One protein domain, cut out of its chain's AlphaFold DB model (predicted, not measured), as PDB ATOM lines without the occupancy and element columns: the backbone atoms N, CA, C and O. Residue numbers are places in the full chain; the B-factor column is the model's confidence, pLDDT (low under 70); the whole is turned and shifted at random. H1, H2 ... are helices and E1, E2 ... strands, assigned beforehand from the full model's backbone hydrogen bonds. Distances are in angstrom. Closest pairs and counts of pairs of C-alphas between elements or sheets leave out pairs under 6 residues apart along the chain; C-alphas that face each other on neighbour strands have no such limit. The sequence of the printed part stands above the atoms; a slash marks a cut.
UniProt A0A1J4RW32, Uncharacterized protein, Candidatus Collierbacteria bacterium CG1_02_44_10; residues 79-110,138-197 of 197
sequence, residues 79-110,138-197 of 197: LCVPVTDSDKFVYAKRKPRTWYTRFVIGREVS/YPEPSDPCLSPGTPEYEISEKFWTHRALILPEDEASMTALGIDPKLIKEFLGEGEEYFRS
ATOM      1  N   LEU A  79     199.903 204.597 205.480       93.94
ATOM      2  CA  LEU A  79     199.315 203.255 205.517       93.94
ATOM      3  C   LEU A  79     198.220 203.058 204.460       93.94
ATOM      4  O   LEU A  79     197.900 201.920 204.135       93.94
ATOM      5  N   CYS A  80     197.629 204.141 203.940       95.75
ATOM      6  CA  CYS A  80     196.560 204.088 202.944       95.75
ATOM      7  C   CYS A  80     197.145 204.082 201.530       95.75
ATOM      8  O   CYS A  80     197.524 205.122 200.983       95.75
ATOM      9  N   VAL A  81     197.208 202.901 200.924       96.00
ATOM     10  CA  VAL A  81     197.875 202.693 199.637       96.00
ATOM     11  C   VAL A  81     196.879 202.390 198.521       96.00
ATOM     12  O   VAL A  81     195.796 201.868 198.790       96.00
ATOM     13  N   PRO A  82     197.222 202.708 197.259       95.94
ATOM     14  CA  PRO A  82     196.489 202.204 196.106       95.94
ATOM     15  C   PRO A  82     196.520 200.675 196.062       95.94
ATOM     16  O   PRO A  82     197.559 200.068 196.349       95.94
ATOM     17  N   VAL A  83     195.402 200.081 195.661       96.94
ATOM     18  CA  VAL A  83     195.247 198.634 195.481       96.94
ATOM     19  C   VAL A  83     194.628 198.307 194.124       96.94
ATOM     20  O   VAL A  83     194.098 199.174 193.431       96.94
ATOM     21  N   THR A  84     194.734 197.043 193.755       95.94
ATOM     22  CA  THR A  84     194.319 196.434 192.496       95.94
ATOM     23  C   THR A  84     193.597 195.118 192.776       95.94
ATOM     24  O   THR A  84     193.679 194.576 193.877       95.94
ATOM     25  N   ASP A  85     192.977 194.538 191.753       93.38
ATOM     26  CA  ASP A  85     192.313 193.230 191.860       93.38
ATOM     27  C   ASP A  85     193.286 192.065 192.128       93.38
ATOM     28  O   ASP A  85     192.860 190.963 192.464       93.38
ATOM     29  N   SER A  86     194.598 192.288 191.976       96.00
ATOM     30  CA  SER A  86     195.631 191.286 192.277       96.00
ATOM     31  C   SER A  86     196.052 191.257 193.749       96.00
ATOM     32  O   SER A  86     196.741 190.327 194.178       96.00
ATOM     33  N   ASP A  87     195.657 192.274 194.518       97.81
ATOM     34  CA  ASP A  87     195.999 192.392 195.926       97.81
ATOM     35  C   ASP A  87     195.170 191.434 196.790       97.81
ATOM     36  O   ASP A  87     194.030 191.084 196.481       97.81
ATOM     37  N   LYS A  88     195.758 191.004 197.908       97.50
ATOM     38  CA  LYS A  88     195.089 190.145 198.888       97.50
ATOM     39  C   LYS A  88     194.574 190.983 200.041       97.50
ATOM     40  O   LYS A  88     195.323 191.775 200.616       97.50
ATOM     41  N   PHE A  89     193.316 190.758 200.400       97.69
ATOM     42  CA  PHE A  89     192.646 191.502 201.454       97.69
ATOM     43  C   PHE A  89     192.298 190.621 202.644       97.69
ATOM     44  O   PHE A  89     192.016 189.435 202.499       97.69
ATOM     45  N   VAL A  90     192.291 191.243 203.816       98.00
ATOM     46  CA  VAL A  90     191.744 190.692 205.054       98.00
ATOM     47  C   VAL A  90     190.905 191.760 205.743       98.00
ATOM     48  O   VAL A  90     191.021 192.953 205.458       98.00
ATOM     49  N   TYR A  91     190.058 191.341 206.669       98.00
ATOM     50  CA  TYR A  91     189.108 192.203 207.349       98.00
ATOM     51  C   TYR A  91     189.314 192.116 208.849       98.00
ATOM     52  O   TYR A  91     189.398 191.029 209.418       98.00
ATOM     53  N   ALA A  92     189.373 193.270 209.504       96.94
ATOM     54  CA  ALA A  92     189.507 193.329 210.950       96.94
ATOM     55  C   ALA A  92     188.768 194.535 211.520       96.94
ATOM     56  O   ALA A  92     188.617 195.559 210.855       96.94
ATOM     57  N   LYS A  93     188.318 194.424 212.768       95.25
ATOM     58  CA  LYS A  93     187.724 195.546 213.499       95.25
ATOM     59  C   LYS A  93     188.809 196.240 214.311       95.25
ATOM     60  O   LYS A  93     189.570 195.577 215.014       95.25
ATOM     61  N   ARG A  94     188.864 197.568 214.225       92.81
ATOM     62  CA  ARG A  94     189.775 198.403 215.017       92.81
ATOM     63  C   ARG A  94     189.027 198.965 216.207       92.81
ATOM     64  O   ARG A  94     188.096 199.737 216.003       92.81
ATOM     65  N   LYS A  95     189.406 198.628 217.438       89.94
ATOM     66  CA  LYS A  95     188.759 199.208 218.626       89.94
ATOM     67  C   LYS A  95     188.820 200.750 218.579       89.94
ATOM     68  O   LYS A  95     189.872 201.288 218.243       89.94
ATOM     69  N   PRO A  96     187.724 201.467 218.906       90.19
ATOM     70  CA  PRO A  96     186.429 200.976 219.401       90.19
ATOM     71  C   PRO A  96     185.375 200.708 218.304       90.19
ATOM     72  O   PRO A  96     184.207 200.503 218.623       90.19
ATOM     73  N   ARG A  97     185.747 200.729 217.019       90.75
ATOM     74  CA  ARG A  97     184.820 200.535 215.896       90.75
ATOM     75  C   ARG A  97     184.171 199.154 215.960       90.75
ATOM     76  O   ARG A  97     184.828 198.144 216.220       90.75
ATOM     77  N   THR A  98     182.874 199.114 215.682       91.12
ATOM     78  CA  THR A  98     182.064 197.885 215.667       91.12
ATOM     79  C   THR A  98     181.944 197.265 214.273       91.12
ATOM     80  O   THR A  98     181.455 196.138 214.143       91.12
ATOM     81  N   TRP A  99     182.436 197.961 213.248       93.88
ATOM     82  CA  TRP A  99     182.441 197.560 211.841       93.88
ATOM     83  C   TRP A  99     183.837 197.134 211.361       93.88
ATOM     84  O   TRP A  99     184.840 197.368 212.039       93.88
ATOM     85  N   TYR A 100     183.895 196.475 210.201       95.75
ATOM     86  CA  TYR A 100     185.138 195.978 209.609       95.75
ATOM     87  C   TYR A 100     185.878 197.053 208.820       95.75
ATOM     88  O   TYR A 100     185.278 197.798 208.064       95.75
ATOM     89  N   THR A 101     187.199 197.062 208.933       96.38
ATOM     90  CA  THR A 101     188.103 197.719 207.989       96.38
ATOM     91  C   THR A 101     188.641 196.670 207.020       96.38
ATOM     92  O   THR A 101     189.002 195.568 207.444       96.38
ATOM     93  N   ARG A 102     188.725 197.016 205.731       97.06
ATOM     94  CA  ARG A 102     189.421 196.219 204.714       97.06
ATOM     95  C   ARG A 102     190.898 196.592 204.695       97.06
ATOM     96  O   ARG A 102     191.253 197.734 204.398       97.06
ATOM     97  N   PHE A 103     191.749 195.616 204.974       97.75
ATOM     98  CA  PHE A 103     193.193 195.766 204.905       97.75
ATOM     99  C   PHE A 103     193.771 195.011 203.722       97.75
ATOM    100  O   PHE A 103     193.268 193.954 203.355       97.75
ATOM    101  N   VAL A 104     194.862 195.531 203.171       98.00
ATOM    102  CA  VAL A 104     195.707 194.821 202.214       98.00
ATOM    103  C   VAL A 104     196.923 194.229 202.930       98.00
ATOM    104  O   VAL A 104     197.503 194.868 203.811       98.00
ATOM    105  N   ILE A 105     197.305 193.008 202.557       97.38
ATOM    106  CA  ILE A 105     198.492 192.310 203.074       97.38
ATOM    107  C   ILE A 105     199.567 192.170 201.992       97.38
ATOM    108  O   ILE A 105     199.265 192.162 200.800       97.38
ATOM    109  N   GLY A 106     200.830 192.042 202.408       95.12
ATOM    110  CA  GLY A 106     201.964 191.883 201.487       95.12
ATOM    111  C   GLY A 106     202.298 193.146 200.685       95.12
ATOM    112  O   GLY A 106     202.874 193.057 199.601       95.12
ATOM    113  N   ARG A 107     201.909 194.321 201.193       95.75
ATOM    114  CA  ARG A 107     202.201 195.630 200.600       95.75
ATOM    115  C   ARG A 107     203.083 196.444 201.529       95.75
ATOM    116  O   ARG A 107     202.921 196.403 202.744       95.75
ATOM    117  N   GLU A 108     203.990 197.211 200.939       92.38
ATOM    118  CA  GLU A 108     204.871 198.108 201.678       92.38
ATOM    119  C   GLU A 108     204.222 199.472 201.900       92.38
ATOM    120  O   GLU A 108     203.524 200.009 201.033       92.38
ATOM    121  N   VAL A 109     204.492 200.048 203.070       92.19
ATOM    122  CA  VAL A 109     204.086 201.414 203.403       92.19
ATOM    123  C   VAL A 109     204.744 202.406 202.453       92.19
ATOM    124  O   VAL A 109     205.941 202.321 202.177       92.19
ATOM    125  N   SER A 110     203.976 203.377 201.964       91.75
ATOM    126  CA  SER A 110     204.529 204.417 201.102       91.75
ATOM    127  C   SER A 110     205.083 205.564 201.944       91.75
ATOM    128  O   SER A 110     204.492 205.980 202.943       91.75
ATOM    129  N   TYR A 138     188.519 209.418 202.920       93.12
ATOM    130  CA  TYR A 138     187.082 209.424 203.198       93.12
ATOM    131  C   TYR A 138     186.738 208.408 204.297       93.12
ATOM    132  O   TYR A 138     187.496 207.448 204.487       93.12
ATOM    133  N   PRO A 139     185.606 208.564 205.010       92.69
ATOM    134  CA  PRO A 139     185.118 207.534 205.925       92.69
ATOM    135  C   PRO A 139     184.980 206.189 205.207       92.69
ATOM    136  O   PRO A 139     184.775 206.157 203.994       92.69
ATOM    137  N   GLU A 140     185.146 205.077 205.921       95.25
ATOM    138  CA  GLU A 140     185.045 203.740 205.320       95.25
ATOM    139  C   GLU A 140     183.586 203.415 204.967       95.25
ATOM    140  O   GLU A 140     182.701 203.830 205.709       95.25
ATOM    141  N   PRO A 141     183.293 202.636 203.910       95.06
ATOM    142  CA  PRO A 141     181.909 202.400 203.481       95.06
ATOM    143  C   PRO A 141     181.070 201.674 204.545       95.06
ATOM    144  O   PRO A 141     179.862 201.869 204.659       95.06
ATOM    145  N   SER A 142     181.715 200.891 205.403       93.62
ATOM    146  CA  SER A 142     181.112 200.209 206.551       93.62
ATOM    147  C   SER A 142     180.849 201.115 207.766       93.62
ATOM    148  O   SER A 142     180.315 200.642 208.766       93.62
ATOM    149  N   ASP A 143     181.273 202.383 207.731       93.38
ATOM    150  CA  ASP A 143     181.041 203.344 208.811       93.38
ATOM    151  C   ASP A 143     179.530 203.624 208.952       93.38
ATOM    152  O   ASP A 143     178.904 204.072 207.989       93.38
ATOM    153  N   PRO A 144     178.914 203.380 210.125       91.38
ATOM    154  CA  PRO A 144     177.473 203.526 210.319       91.38
ATOM    155  C   PRO A 144     176.963 204.963 210.141       91.38
ATOM    156  O   PRO A 144     175.758 205.148 209.996       91.38
ATOM    157  N   CYS A 145     177.844 205.968 210.146       90.44
ATOM    158  CA  CYS A 145     177.478 207.351 209.847       90.44
ATOM    159  C   CYS A 145     177.253 207.608 208.350       90.44
ATOM    160  O   CYS A 145     176.645 208.619 208.004       90.44
ATOM    161  N   LEU A 146     177.713 206.718 207.467       92.94
ATOM    162  CA  LEU A 146     177.365 206.766 206.049       92.94
ATOM    163  C   LEU A 146     176.075 205.979 205.789       92.94
ATOM    164  O   LEU A 146     175.843 204.929 206.395       92.94
ATOM    165  N   SER A 147     175.275 206.454 204.840       94.00
ATOM    166  CA  SER A 147     174.057 205.778 204.385       94.00
ATOM    167  C   SER A 147     174.239 205.331 202.932       94.00
ATOM    168  O   SER A 147     174.568 206.177 202.102       94.00
ATOM    169  N   PRO A 148     174.034 204.043 202.595       93.75
ATOM    170  CA  PRO A 148     174.083 203.583 201.209       93.75
ATOM    171  C   PRO A 148     173.188 204.416 200.282       93.75
ATOM    172  O   PRO A 148     172.082 204.812 200.656       93.75
ATOM    173  N   GLY A 149     173.685 204.701 199.077       93.00
ATOM    174  CA  GLY A 149     172.979 205.490 198.061       93.00
ATOM    175  C   GLY A 149     173.016 207.013 198.245       93.00
ATOM    176  O   GLY A 149     172.374 207.718 197.467       93.00
ATOM    177  N   THR A 150     173.737 207.550 199.239       94.81
ATOM    178  CA  THR A 150     174.007 209.000 199.311       94.81
ATOM    179  C   THR A 150     175.287 209.373 198.553       94.81
ATOM    180  O   THR A 150     176.185 208.533 198.423       94.81
ATOM    181  N   PRO A 151     175.437 210.630 198.088       94.88
ATOM    182  CA  PRO A 151     176.661 211.077 197.419       94.88
ATOM    183  C   PRO A 151     177.938 210.842 198.242       94.88
ATOM    184  O   PRO A 151     178.981 210.488 197.695       94.88
ATOM    185  N   GLU A 152     177.872 210.998 199.566       92.62
ATOM    186  CA  GLU A 152     179.003 210.771 200.472       92.62
ATOM    187  C   GLU A 152     179.415 209.297 200.497       92.62
ATOM    188  O   GLU A 152     180.608 208.981 200.509       92.62
ATOM    189  N   TYR A 153     178.431 208.394 200.468       95.44
ATOM    190  CA  TYR A 153     178.674 206.961 200.391       95.44
ATOM    191  C   TYR A 153     179.294 206.572 199.046       95.44
ATOM    192  O   TYR A 153     180.287 205.853 199.031       95.44
ATOM    193  N   GLU A 154     178.788 207.094 197.925       95.75
ATOM    194  CA  GLU A 154     179.349 206.823 196.591       95.75
ATOM    195  C   GLU A 154     180.809 207.293 196.470       95.75
ATOM    196  O   GLU A 154     181.661 206.603 195.903       95.75
ATOM    197  N   ILE A 155     181.134 208.461 197.038       95.69
ATOM    198  CA  ILE A 155     182.512 208.973 197.082       95.69
ATOM    199  C   ILE A 155     183.399 208.065 197.943       95.69
ATOM    200  O   ILE A 155     184.512 207.724 197.527       95.69
ATOM    201  N   SER A 156     182.909 207.662 199.120       96.19
ATOM    202  CA  SER A 156     183.593 206.717 200.006       96.19
ATOM    203  C   SER A 156     183.870 205.395 199.289       96.19
ATOM    204  O   SER A 156     185.023 204.971 199.203       96.19
ATOM    205  N   GLU A 157     182.848 204.780 198.698       96.19
ATOM    206  CA  GLU A 157     182.958 203.521 197.970       96.19
ATOM    207  C   GLU A 157     183.969 203.624 196.828       96.19
ATOM    208  O   GLU A 157     184.879 202.797 196.728       96.19
ATOM    209  N   LYS A 158     183.890 204.675 196.006       96.19
ATOM    210  CA  LYS A 158     184.819 204.882 194.889       96.19
ATOM    211  C   LYS A 158     186.267 205.018 195.359       96.19
ATOM    212  O   LYS A 158     187.173 204.463 194.724       96.19
ATOM    213  N   PHE A 159     186.499 205.750 196.450       96.88
ATOM    214  CA  PHE A 159     187.827 205.897 197.043       96.88
ATOM    215  C   PHE A 159     188.342 204.561 197.580       96.88
ATOM    216  O   PHE A 159     189.434 204.125 197.209       96.88
ATOM    217  N   TRP A 160     187.544 203.894 198.416       97.19
ATOM    218  CA  TRP A 160     187.930 202.660 199.090       97.19
ATOM    219  C   TRP A 160     187.943 201.453 198.170       97.19
ATOM    220  O   TRP A 160     188.614 200.493 198.504       97.19
ATOM    221  N   THR A 161     187.316 201.486 196.995       96.44
ATOM    222  CA  THR A 161     187.477 200.448 195.960       96.44
ATOM    223  C   THR A 161     188.933 200.344 195.510       96.44
ATOM    224  O   THR A 161     189.466 199.241 195.402       96.44
ATOM    225  N   HIS A 162     189.600 201.488 195.348       96.75
ATOM    226  CA  HIS A 162     190.952 201.590 194.794       96.75
ATOM    227  C   HIS A 162     192.032 201.811 195.856       96.75
ATOM    228  O   HIS A 162     193.197 202.033 195.516       96.75
ATOM    229  N   ARG A 163     191.666 201.797 197.142       97.19
ATOM    230  CA  ARG A 163     192.589 201.996 198.263       97.19
ATOM    231  C   ARG A 163     192.286 201.057 199.418       97.19
ATOM    232  O   ARG A 163     191.151 200.650 199.626       97.19
ATOM    233  N   ALA A 164     193.308 200.741 200.200       97.12
ATOM    234  CA  ALA A 164     193.152 200.020 201.453       97.12
ATOM    235  C   ALA A 164     194.236 200.434 202.447       97.12
ATOM    236  O   ALA A 164     195.274 200.983 202.067       97.12
ATOM    237  N   LEU A 165     193.993 200.153 203.725       96.06
ATOM    238  CA  LEU A 165     195.022 200.277 204.750       96.06
ATOM    239  C   LEU A 165     195.918 199.040 204.726       96.06
ATOM    240  O   LEU A 165     195.427 197.923 204.602       96.06
ATOM    241  N   ILE A 166     197.224 199.215 204.873       96.94
ATOM    242  CA  ILE A 166     198.139 198.088 205.067       96.94
ATOM    243  C   ILE A 166     197.923 197.506 206.463       96.94
ATOM    244  O   ILE A 166     197.912 198.247 207.449       96.94
ATOM    245  N   LEU A 167     197.772 196.183 206.546       96.81
ATOM    246  CA  LEU A 167     197.860 195.476 207.819       96.81
ATOM    247  C   LEU A 167     199.346 195.281 208.174       96.81
ATOM    248  O   LEU A 167     200.069 194.686 207.373       96.81
ATOM    249  N   PRO A 168     199.820 195.748 209.343       93.62
ATOM    250  CA  PRO A 168     201.171 195.440 209.809       93.62
ATOM    251  C   PRO A 168     201.377 193.933 209.967       93.62
ATOM    252  O   PRO A 168     200.442 193.231 210.330       93.62
ATOM    253  N   GLU A 169     202.590 193.433 209.746       92.56
ATOM    254  CA  GLU A 169     202.881 191.996 209.881       92.56
ATOM    255  C   GLU A 169     203.077 191.557 211.342       92.56
ATOM    256  O   GLU A 169     202.904 190.381 211.659       92.56
ATOM    257  N   ASP A 170     203.416 192.486 212.241       94.06
ATOM    258  CA  ASP A 170     203.690 192.189 213.644       94.06
ATOM    259  C   ASP A 170     202.489 192.468 214.569       94.06
ATOM    260  O   ASP A 170     201.762 193.455 214.432       94.06
ATOM    261  N   GLU A 171     202.305 191.595 215.563       95.00
ATOM    262  CA  GLU A 171     201.192 191.652 216.521       95.00
ATOM    263  C   GLU A 171     201.193 192.933 217.371       95.00
ATOM    264  O   GLU A 171     200.121 193.433 217.724       95.00
ATOM    265  N   ALA A 172     202.361 193.507 217.674       93.12
ATOM    266  CA  ALA A 172     202.446 194.734 218.465       93.12
ATOM    267  C   ALA A 172     201.870 195.932 217.694       93.12
ATOM    268  O   ALA A 172     201.054 196.680 218.236       93.12
ATOM    269  N   SER A 173     202.217 196.071 216.415       91.06
ATOM    270  CA  SER A 173     201.662 197.092 215.524       91.06
ATOM    271  C   SER A 173     200.174 196.876 215.249       91.06
ATOM    272  O   SER A 173     199.413 197.842 215.259       91.06
ATOM    273  N   MET A 174     199.717 195.629 215.066       94.25
ATOM    274  CA  MET A 174     198.278 195.334 214.965       94.25
ATOM    275  C   MET A 174     197.534 195.763 216.239       94.25
ATOM    276  O   MET A 174     196.527 196.470 216.168       94.25
ATOM    277  N   THR A 175     198.072 195.412 217.409       92.31
ATOM    278  CA  THR A 175     197.492 195.773 218.710       92.31
ATOM    279  C   THR A 175     197.446 197.289 218.902       92.31
ATOM    280  O   THR A 175     196.438 197.813 219.376       92.31
ATOM    281  N   ALA A 176     198.490 198.011 218.478       88.06
ATOM    282  CA  ALA A 176     198.530 199.472 218.510       88.06
ATOM    283  C   ALA A 176     197.454 200.115 217.613       88.06
ATOM    284  O   ALA A 176     196.911 201.161 217.960       88.06
ATOM    285  N   LEU A 177     197.078 199.460 216.509       88.25
ATOM    286  CA  LEU A 177     195.942 199.853 215.661       88.25
ATOM    287  C   LEU A 177     194.575 199.413 216.218       88.25
ATOM    288  O   LEU A 177     193.547 199.604 215.563       88.25
ATOM    289  N   GLY A 178     194.545 198.808 217.409       92.50
ATOM    290  CA  GLY A 178     193.335 198.290 218.038       92.50
ATOM    291  C   GLY A 178     192.800 197.016 217.383       92.50
ATOM    292  O   GLY A 178     191.611 196.729 217.530       92.50
ATOM    293  N   ILE A 179     193.644 196.285 216.651       95.88
ATOM    294  CA  ILE A 179     193.307 195.040 215.958       95.88
ATOM    295  C   ILE A 179     193.687 193.857 216.851       95.88
ATOM    296  O   ILE A 179     194.801 193.797 217.363       95.88
ATOM    297  N   ASP A 180     192.769 192.905 217.015       95.69
ATOM    298  CA  ASP A 180     193.072 191.594 217.595       95.69
ATOM    299  C   ASP A 180     193.424 190.623 216.454       95.69
ATOM    300  O   ASP A 180     192.535 190.308 215.652       95.69
ATOM    301  N   PRO A 181     194.678 190.133 216.358       95.06
ATOM    302  CA  PRO A 181     195.096 189.245 215.275       95.06
ATOM    303  C   PRO A 181     194.251 187.973 215.164       95.06
ATOM    304  O   PRO A 181     194.086 187.430 214.075       95.06
ATOM    305  N   LYS A 182     193.675 187.505 216.277       95.56
ATOM    306  CA  LYS A 182     192.852 186.286 216.315       95.56
ATOM    307  C   LYS A 182     191.463 186.485 215.718       95.56
ATOM    308  O   LYS A 182     190.766 185.505 215.472       95.56
ATOM    309  N   LEU A 183     191.047 187.736 215.523       95.56
ATOM    310  CA  LEU A 183     189.740 188.103 214.976       95.56
ATOM    311  C   LEU A 183     189.821 188.575 213.517       95.56
ATOM    312  O   LEU A 183     188.808 189.008 212.965       95.56
ATOM    313  N   ILE A 184     191.003 188.512 212.897       96.94
ATOM    314  CA  ILE A 184     191.186 188.827 211.479       96.94
ATOM    315  C   ILE A 184     190.494 187.758 210.632       96.94
ATOM    316  O   ILE A 184     190.614 186.561 210.891       96.94
ATOM    317  N   LYS A 185     189.776 188.202 209.601       97.19
ATOM    318  CA  LYS A 185     189.044 187.346 208.669       97.19
ATOM    319  C   LYS A 185     189.594 187.479 207.257       97.19
ATOM    320  O   LYS A 185     189.794 188.589 206.779       97.19
ATOM    321  N   GLU A 186     189.762 186.361 206.560       95.88
ATOM    322  CA  GLU A 186     190.045 186.369 205.115       95.88
ATOM    323  C   GLU A 186     188.792 186.725 204.299       95.88
ATOM    324  O   GLU A 186     188.882 187.387 203.270       95.88
ATOM    325  N   PHE A 187     187.614 186.343 204.800       94.44
ATOM    326  CA  PHE A 187     186.322 186.587 204.165       94.44
ATOM    327  C   PHE A 187     185.289 187.018 205.207       94.44
ATOM    328  O   PHE A 187     185.297 186.533 206.342       94.44
ATOM    329  N   LEU A 188     184.392 187.923 204.818       91.50
ATOM    330  CA  LEU A 188     183.238 188.303 205.630       91.50
ATOM    331  C   LEU A 188     182.118 187.265 205.471       91.50
ATOM    332  O   LEU A 188     181.926 186.715 204.387       91.50
ATOM    333  N   GLY A 189     181.430 186.951 206.571       86.31
ATOM    334  CA  GLY A 189     180.309 186.012 206.577       86.31
ATOM    335  C   GLY A 189     178.988 186.650 206.143       86.31
ATOM    336  O   GLY A 189     178.912 187.842 205.860       86.31
ATOM    337  N   GLU A 190     177.918 185.854 206.135       84.00
ATOM    338  CA  GLU A 190     176.562 186.350 205.872       84.00
ATOM    339  C   GLU A 190     176.175 187.464 206.865       84.00
ATOM    340  O   GLU A 190     176.346 187.315 208.077       84.00
ATOM    341  N   GLY A 191     175.675 188.589 206.343       81.19
ATOM    342  CA  GLY A 191     175.322 189.773 207.135       81.19
ATOM    343  C   GLY A 191     176.513 190.637 207.576       81.19
ATOM    344  O   GLY A 191     176.320 191.618 208.294       81.19
ATOM    345  N   GLU A 192     177.738 190.298 207.168       87.38
ATOM    346  CA  GLU A 192     178.922 191.130 207.358       87.38
ATOM    347  C   GLU A 192     179.353 191.732 206.024       87.38
ATOM    348  O   GLU A 192     179.669 191.019 205.076       87.38
ATOM    349  N   GLU A 193     179.422 193.057 205.958       86.81
ATOM    350  CA  GLU A 193     179.731 193.755 204.715       86.81
ATOM    351  C   GLU A 193     180.738 194.874 204.956       86.81
ATOM    352  O   GLU A 193     180.694 195.580 205.969       86.81
ATOM    353  N   TYR A 194     181.668 195.021 204.012       89.75
ATOM    354  CA  TYR A 194     182.552 196.181 203.961       89.75
ATOM    355  C   TYR A 194     181.933 197.284 203.100       89.75
ATOM    356  O   TYR A 194     181.749 198.399 203.576       89.75
ATOM    357  N   PHE A 195     181.555 196.946 201.866       88.94
ATOM    358  CA  PHE A 195     180.671 197.760 201.036       88.94
ATOM    359  C   PHE A 195     179.238 197.314 201.318       88.94
ATOM    360  O   PHE A 195     178.902 196.165 201.050       88.94
ATOM    361  N   ARG A 196     178.442 198.197 201.921       85.19
ATOM    362  CA  ARG A 196     177.035 197.966 202.256       85.19
ATOM    363  C   ARG A 196     176.144 198.186 201.034       85.19
ATOM    364  O   ARG A 196     176.353 199.147 200.292       85.19
ATOM    365  N   SER A 197     175.155 197.314 200.852       76.38
ATOM    366  CA  SER A 197     174.110 197.456 199.823       76.38
ATOM    367  C   SER A 197     172.861 198.166 200.326       76.38
ATOM    368  O   SER A 197     172.508 197.945 201.508       76.38
TER     369      SER A 197
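Overview. This is residues 79 to 110 and 138 to 197 of the 197 residues of an uncharacterized protein of Candidatus Collierbacteria bacterium CG1_02_44_10 (UniProt A0A1J4RW32). With little regular structure, the domain has a small, strongly twisted sheet of four strands at its middle, helices H1 and H2 toward opposite ends of the longest axis, and long unnamed stretches. Of 92 printed residues, E1, E2, E3, H1, E4 and H2, in that order, hold only 34; the class is mixed. The mixed sheet runs E1, E4, E3, E2. The whole is compact, radius of gyration of the C-alphas 12.9 A, spanning 37 by 25 by 22 A.

Arrangement. Edge strand E1, residues 80 to 82, is antiparallel to E4, residues 163 to 166; N 81 and O 164, 3.0 A apart, are within hydrogen-bond range. E2, residues 88 to 92, and E3, residues 101 to 105, form an antiparallel hairpin, with N 103 and O 90 within hydrogen-bond range at 2.8 A. E4 and E3 are parallel, with N 104 and O 165 within range at 2.8 A. H1, residues 151 to 161, only grazes the sheet with residues 157 to 161. H2, residues 171 to 176, is not on the sheet. In H1 and H2 every O i to N i+4 pair is within range.

Along the chain. E1 begins at C-alpha 80 (196.560, 204.088, 202.944). E2 measures 13.7 A, E3 12.7 A and H1 15.2 A from first to last C-alpha. H2 ends at C-alpha 176 (198.530, 199.472, 218.510).

Size, cuts and confidence. Residues 111 to 137 are not printed; C-alphas 110 and 138 are 18.3 A apart. Of the links printed whole, none is long. No printed residue is under pLDDT 70.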